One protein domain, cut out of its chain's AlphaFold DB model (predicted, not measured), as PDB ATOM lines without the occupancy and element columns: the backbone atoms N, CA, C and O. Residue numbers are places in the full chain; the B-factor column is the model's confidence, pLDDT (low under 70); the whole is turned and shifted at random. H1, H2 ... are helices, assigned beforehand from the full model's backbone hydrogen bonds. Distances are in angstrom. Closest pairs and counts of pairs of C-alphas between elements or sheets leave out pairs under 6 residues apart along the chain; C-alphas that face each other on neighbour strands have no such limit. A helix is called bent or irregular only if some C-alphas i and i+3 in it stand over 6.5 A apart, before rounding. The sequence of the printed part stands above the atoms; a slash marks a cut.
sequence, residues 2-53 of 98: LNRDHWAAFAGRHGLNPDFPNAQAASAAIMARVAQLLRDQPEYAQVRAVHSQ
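Overview. This is residues 2 to 53 of the 98 residues of an uncharacterized protein of Sulfitobacter sediminilitoris (UniProt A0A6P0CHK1). Two helices set at about right angles make a loose L: the longer, H2, runs slanting to the long axis of the whole, and H1 stands near the end where H2 begins. From the far end of H2 the unnamed residues 38 to 53 turn and fold back alongside it toward the start of the printed part, with residues 39 to 45 sticking out. The printed part has 52 residues with two named helices, H1 then H2, and no named strand. The class is all helix, though under half of the residues, 24 of 52, are in named elements. The whole is only just compact, close to loose, with a radius of gyration of the C-alphas of 11.5 A, and it is elongated, spanning 32 by 17 by 16 A.

Arrangement. H2, residues 24 to 37, is the longest helix. H1, residues 4 to 13, is close to H2 but not clearly touching it, with 1 pair of C-alphas within 8 A. The closest C-alphas of the two helices are those of Ala 11 and Ala 26, 7.6 A apart. Their lines are about perpendicular, at 77 degrees, and their centres are 13.3 A apart. In H1 and H2 every O i to N i+4 pair is within hydrogen-bond range.

Along the chain. H2 has 14 residues and measures 20.0 A from C-alpha 24 at (183.948, 7.255, 122.788) to C-alpha 37 at (166.480, 7.164, 113.098). H1 has 10 residues and measures 14.4 A, beginning at C-alpha 4 at (180.719, 20.212, 109.526). Neither helix is bent or irregular.

Size, cuts and confidence. The two C-alphas farthest apart are those of Asp 19 and Pro 42, 32.7 A, while the C-alphas of Leu 2 and Gln 53, the first and last printed, are 5.9 A apart. The link from H1 to H2, 10 residues, is short. Residues 39 to 45 stand free. The printed part has no cut. The mean pLDDT of the printed part is 96.6, and no printed residue is under 70.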
ATOM      1  N   LEU A   2     180.179  13.371 108.225       94.81
ATOM      2  CA  LEU A   2     179.319  14.325 108.909       94.81
ATOM      3  C   LEU A   2     179.387  15.670 108.184       94.81
ATOM      4  O   LEU A   2     180.454  16.074 107.725       94.81
ATOM      5  N   ASN A   3     178.264  16.379 108.112       95.31
ATOM      6  CA  ASN A   3     178.288  17.791 107.745       95.31
ATOM      7  C   ASN A   3     178.950  18.586 108.886       95.31
ATOM      8  O   ASN A   3     178.580  18.401 110.045       95.31
ATOM      9  N   ARG A   4     179.913  19.455 108.555       94.31
ATOM     10  CA  ARG A   4     180.719  20.212 109.526       94.31
ATOM     11  C   ARG A   4     179.887  21.060 110.475       94.31
ATOM     12  O   ARG A   4     180.051  20.935 111.685       94.31
ATOM     13  N   ASP A   5     178.990  21.874 109.939       95.00
ATOM     14  CA  ASP A   5     178.234  22.843 110.732       95.00
ATOM     15  C   ASP A   5     177.201  22.132 111.607       95.00
ATOM     16  O   ASP A   5     177.064  22.415 112.799       95.00
ATOM     17  N   HIS A   6     176.531  21.120 111.047       96.56
ATOM     18  CA  HIS A   6     175.583  20.304 111.801       96.56
ATOM     19  C   HIS A   6     176.275  19.484 112.894       96.56
ATOM     20  O   HIS A   6     175.717  19.338 113.984       96.56
ATOM     21  N   TRP A   7     177.480  18.970 112.631       97.25
ATOM     22  CA  TRP A   7     178.280  18.273 113.634       97.25
ATOM     23  C   TRP A   7     178.730  19.214 114.746       97.25
ATOM     24  O   TRP A   7     178.519  18.889 115.907       97.25
ATOM     25  N   ALA A   8     179.271  20.390 114.422       96.88
ATOM     26  CA  ALA A   8     179.702  21.360 115.425       96.88
ATOM     27  C   ALA A   8     178.540  21.780 116.341       96.88
ATOM     28  O   ALA A   8     178.666  21.758 117.567       96.88
ATOM     29  N   ALA A   9     177.371  22.070 115.760       97.69
ATOM     30  CA  ALA A   9     176.174  22.396 116.527       97.69
ATOM     31  C   ALA A   9     175.693  21.217 117.390       97.69
ATOM     32  O   ALA A   9     175.265  21.414 118.527       97.69
ATOM     33  N   PHE A  10     175.738  19.988 116.864       97.69
ATOM     34  CA  PHE A  10     175.404  18.786 117.629       97.69
ATOM     35  C   PHE A  10     176.379  18.579 118.792       97.69
ATOM     36  O   PHE A  10     175.937  18.454 119.930       97.69
ATOM     37  N   ALA A  11     177.684  18.621 118.533       97.69
ATOM     38  CA  ALA A  11     178.720  18.460 119.541       97.69
ATOM     39  C   ALA A  11     178.558  19.477 120.681       97.69
ATOM     40  O   ALA A  11     178.525  19.080 121.844       97.69
ATOM     41  N   GLY A  12     178.321  20.753 120.352       97.88
ATOM     42  CA  GLY A  12     178.079  21.806 121.340       97.88
ATOM     43  C   GLY A  12     176.878  21.531 122.251       97.88
ATOM     44  O   GLY A  12     176.995  21.646 123.468       97.88
ATOM     45  N   ARG A  13     175.740  21.081 121.697       97.44
ATOM     46  CA  ARG A  13     174.546  20.731 122.500       97.44
ATOM     47  C   ARG A  13     174.761  19.532 123.426       97.44
ATOM     48  O   ARG A  13     174.040  19.395 124.408       97.44
ATOM     49  N   HIS A  14     175.712  18.664 123.096       96.75
ATOM     50  CA  HIS A  14     176.010  17.442 123.841       96.75
ATOM     51  C   HIS A  14     177.281  17.551 124.706       96.75
ATOM     52  O   HIS A  14     177.676  16.559 125.310       96.75
ATOM     53  N   GLY A  15     177.923  18.726 124.776       97.50
ATOM     54  CA  GLY A  15     179.166  18.918 125.534       97.50
ATOM     55  C   GLY A  15     180.357  18.121 124.985       97.50
ATOM     56  O   GLY A  15     181.259  17.757 125.734       97.50
ATOM     57  N   LEU A  16     180.347  17.808 123.688       98.00
ATOM     58  CA  LEU A  16     181.384  17.035 123.008       98.00
ATOM     59  C   LEU A  16     182.402  17.964 122.340       98.00
ATOM     60  O   LEU A  16     182.058  19.058 121.893       98.00
ATOM     61  N   ASN A  17     183.641  17.493 122.195       96.31
ATOM     62  CA  ASN A  17     184.645  18.203 121.410       96.31
ATOM     63  C   ASN A  17     184.449  17.911 119.902       96.31
ATOM     64  O   ASN A  17     184.570  16.750 119.496       96.31
ATOM     65  N   PRO A  18     184.163  18.927 119.060       95.88
ATOM     66  CA  PRO A  18     183.929  18.734 117.630       95.88
ATOM     67  C   PRO A  18     185.162  18.250 116.850       95.88
ATOM     68  O   PRO A  18     184.985  17.663 115.780       95.88
ATOM     69  N   ASP A  19     186.377  18.424 117.376       95.75
ATOM     70  CA  ASP A  19     187.618  17.981 116.727       95.75
ATOM     71  C   ASP A  19     187.853  16.470 116.864       95.75
ATOM     72  O   ASP A  19     188.630  15.883 116.109       95.75
ATOM     73  N   PHE A  20     187.134  15.809 117.778       96.38
ATOM     74  CA  PHE A  20     187.265  14.377 118.046       96.38
ATOM     75  C   PHE A  20     185.936  13.631 117.831       96.38
ATOM     76  O   PHE A  20     185.379  13.064 118.775       96.38
ATOM     77  N   PRO A  21     185.418  13.560 116.586       96.62
ATOM     78  CA  PRO A  21     184.123  12.937 116.288       96.62
ATOM     79  C   PRO A  21     184.080  11.421 116.533       96.62
ATOM     80  O   PRO A  21     182.997  10.845 116.554       96.62
ATOM     81  N   ASN A  22     185.242  10.784 116.719       97.06
ATOM     82  CA  ASN A  22     185.374   9.357 117.031       97.06
ATOM     83  C   ASN A  22     185.691   9.076 118.506       97.06
ATOM     84  O   ASN A  22     185.862   7.913 118.873       97.06
ATOM     85  N   ALA A  23     185.791  10.105 119.358       97.19
ATOM     86  CA  ALA A  23     185.924   9.890 120.795       97.19
ATOM     87  C   ALA A  23     184.742   9.055 121.306       97.19
ATOM     88  O   ALA A  23     183.625   9.201 120.813       97.19
ATOM     89  N   GLN A  24     184.959   8.209 122.315       95.75
ATOM     90  CA  GLN A  24     183.948   7.255 122.788       95.75
ATOM     91  C   GLN A  24     182.580   7.911 123.057       95.75
ATOM     92  O   GLN A  24     181.558   7.414 122.585       95.75
ATOM     93  N   ALA A  25     182.561   9.057 123.746       97.31
ATOM     94  CA  ALA A  25     181.336   9.809 124.025       97.31
ATOM     95  C   ALA A  25     180.660  10.353 122.751       97.31
ATOM     96  O   ALA A  25     179.435  10.313 122.634       97.31
ATOM     97  N   ALA A  26     181.446  10.816 121.774       97.75
ATOM     98  CA  ALA A  26     180.937  11.300 120.494       97.75
ATOM     99  C   ALA A  26     180.342  10.160 119.660       97.75
ATOM    100  O   ALA A  26     179.196  10.254 119.222       97.75
ATOM    101  N   SER A  27     181.073   9.053 119.519       97.00
ATOM    102  CA  SER A  27     180.604   7.847 118.835       97.00
ATOM    103  C   SER A  27     179.323   7.301 119.471       97.00
ATOM    104  O   SER A  27     178.387   6.964 118.752       97.00
ATOM    105  N   ALA A  28     179.229   7.284 120.806       96.94
ATOM    106  CA  ALA A  28     178.020   6.871 121.519       96.94
ATOM    107  C   ALA A  28     176.825   7.800 121.234       96.94
ATOM    108  O   ALA A  28     175.733   7.318 120.934       96.94
ATOM    109  N   ALA A  29     177.025   9.121 121.265       97.94
ATOM    110  CA  ALA A  29     175.971  10.090 120.962       97.94
ATOM    111  C   ALA A  29     175.487   9.991 119.503       97.94
ATOM    112  O   ALA A  29     174.283  10.040 119.236       97.94
ATOM    113  N   ILE A  30     176.411   9.800 118.556       97.62
ATOM    114  CA  ILE A  30     176.092   9.585 117.138       97.62
ATOM    115  C   ILE A  30     175.316   8.274 116.966       97.62
ATOM    116  O   ILE A  30     174.262   8.274 116.331       97.62
ATOM    117  N   MET A  31     175.788   7.177 117.563       97.44
ATOM    118  CA  MET A  31     175.112   5.878 117.509       97.44
ATOM    119  C   MET A  31     173.703   5.938 118.096       97.44
ATOM    120  O   MET A  31     172.780   5.407 117.486       97.44
ATOM    121  N   ALA A  32     173.501   6.636 119.217       97.25
ATOM    122  CA  ALA A  32     172.174   6.830 119.800       97.25
ATOM    123  C   ALA A  32     171.228   7.557 118.830       97.25
ATOM    124  O   ALA A  32     170.079   7.148 118.643       97.25
ATOM    125  N   ARG A  33     171.720   8.599 118.146       97.19
ATOM    126  CA  ARG A  33     170.941   9.313 117.128       97.19
ATOM    127  C   ARG A  33     170.621   8.426 115.923       97.19
ATOM    128  O   ARG A  33     169.490   8.457 115.442       97.19
ATOM    129  N   VAL A  34     171.589   7.647 115.442       97.06
ATOM    130  CA  VAL A  34     171.404   6.710 114.322       97.06
ATOM    131  C   VAL A  34     170.388   5.626 114.683       97.06
ATOM    132  O   VAL A  34     169.458   5.402 113.915       97.06
ATOM    133  N   ALA A  35     170.495   5.022 115.867       96.62
ATOM    134  CA  ALA A  35     169.553   4.013 116.346       96.62
ATOM    135  C   ALA A  35     168.120   4.562 116.427       96.62
ATOM    136  O   ALA A  35     167.178   3.899 116.001       96.62
ATOM    137  N   GLN A  36     167.943   5.805 116.889       97.12
ATOM    138  CA  GLN A  36     166.630   6.454 116.892       97.12
ATOM    139  C   GLN A  36     166.062   6.613 115.472       97.12
ATOM    140  O   GLN A  36     164.868   6.405 115.268       97.12
ATOM    141  N   LEU A  37     166.896   6.988 114.496       97.12
ATOM    142  CA  LEU A  37     166.480   7.164 113.098       97.12
ATOM    143  C   LEU A  37     166.172   5.835 112.399       97.12
ATOM    144  O   LEU A  37     165.350   5.804 111.488       97.12
ATOM    145  N   LEU A  38     166.820   4.751 112.822       97.38
ATOM    146  CA  LEU A  38     166.649   3.417 112.257       97.38
ATOM    147  C   LEU A  38     165.691   2.539 113.072       97.38
ATOM    148  O   LEU A  38     165.553   1.366 112.758       97.38
ATOM    149  N   ARG A  39     164.998   3.068 114.089       96.50
ATOM    150  CA  ARG A  39     164.174   2.269 115.020       96.50
ATOM    151  C   ARG A  39     163.120   1.378 114.352       96.50
ATOM    152  O   ARG A  39     162.820   0.312 114.874       96.50
ATOM    153  N   ASP A  40     162.587   1.808 113.210       97.31
ATOM    154  CA  ASP A  40     161.541   1.096 112.464       97.31
ATOM    155  C   ASP A  40     162.120   0.243 111.311       97.31
ATOM    156  O   ASP A  40     161.378  -0.335 110.519       97.31
ATOM    157  N   GLN A  41     163.451   0.175 111.187       96.75
ATOM    158  CA  GLN A  41     164.146  -0.631 110.185       96.75
ATOM    159  C   GLN A  41     164.410  -2.055 110.698       96.75
ATOM    160  O   GLN A  41     164.650  -2.256 111.894       96.75
ATOM    161  N   PRO A  42     164.421  -3.062 109.809       97.00
ATOM    162  CA  PRO A  42     164.731  -4.436 110.188       97.00
ATOM    163  C   PRO A  42     166.166  -4.577 110.707       97.00
ATOM    164  O   PRO A  42     167.035  -3.754 110.421       97.00
ATOM    165  N   GLU A  43     166.436  -5.666 111.432       93.50
ATOM    166  CA  GLU A  43     167.725  -5.880 112.105       93.50
ATOM    167  C   GLU A  43     168.927  -5.814 111.147       93.50
ATOM    168  O   GLU A  43     169.951  -5.213 111.466       93.50
ATOM    169  N   TYR A  44     168.799  -6.374 109.941       94.62
ATOM    170  CA  TYR A  44     169.875  -6.369 108.945       94.62
ATOM    171  C   TYR A  44     170.214  -4.966 108.411       94.62
ATOM    172  O   TYR A  44     171.267  -4.788 107.802       94.62
ATOM    173  N   ALA A  45     169.335  -3.982 108.617       95.12
ATOM    174  CA  ALA A  45     169.537  -2.589 108.231       95.12
ATOM    175  C   ALA A  45     170.018  -1.710 109.403       95.12
ATOM    176  O   ALA A  45     170.278  -0.522 109.212       95.12
ATOM    177  N   GLN A  46     170.159  -2.275 110.608       95.94
ATOM    178  CA  GLN A  46     170.671  -1.556 111.770       95.94
ATOM    179  C   GLN A  46     172.181  -1.329 111.658       95.94
ATOM    180  O   GLN A  46     172.961  -2.240 111.372       95.94
ATOM    181  N   VAL A  47     172.612  -0.104 111.951       96.00
ATOM    182  CA  VAL A  47     174.033   0.239 112.064       96.00
ATOM    183  C   VAL A  47     174.525  -0.170 113.452       96.00
ATOM    184  O   VAL A  47     173.937   0.226 114.454       96.00
ATOM    185  N   ARG A  48     175.613  -0.953 113.520       94.69
ATOM    186  CA  ARG A  48     176.177  -1.481 114.784       94.69
ATOM    187  C   ARG A  48     177.453  -0.773 115.250       94.69
ATOM    188  O   ARG A  48     177.824  -0.877 116.417       94.69
ATOM    189  N   ALA A  49     178.123  -0.061 114.351       95.44
ATOM    190  CA  ALA A  49     179.325   0.710 114.639       95.44
ATOM    191  C   ALA A  49     179.497   1.816 113.591       95.44
ATOM    192  O   ALA A  49     179.022   1.672 112.462       95.44
ATOM    193  N   VAL A  50     180.187   2.898 113.947       96.25
ATOM    194  CA  VAL A  50     180.473   4.013 113.036       96.25
ATOM    195  C   VAL A  50     181.914   4.477 113.183       96.25
ATOM    196  O   VAL A  50     182.441   4.547 114.289       96.25
ATOM    197  N   HIS A  51     182.509   4.860 112.056       97.12
ATOM    198  CA  HIS A  51     183.673   5.731 112.009       97.12
ATOM    199  C   HIS A  51     183.247   7.042 111.338       97.12
ATOM    200  O   HIS A  51     182.703   7.055 110.228       97.12
ATOM    201  N   SER A  52     183.434   8.150 112.042       96.88
ATOM    202  CA  SER A  52     182.947   9.474 111.682       96.88
ATOM    203  C   SER A  52     184.082  10.379 111.233       96.88
ATOM    204  O   SER A  52     185.166  10.393 111.802       96.88
ATOM    205  N   GLN A  53     183.807  11.209 110.235       94.62
ATOM    206  CA  GLN A  53     184.732  12.244 109.793       94.62
ATOM    207  C   GLN A  53     183.973  13.466 109.320       94.62
ATOM    208  O   GLN A  53     182.847  13.340 108.836       94.62
TER     209      GLN A  53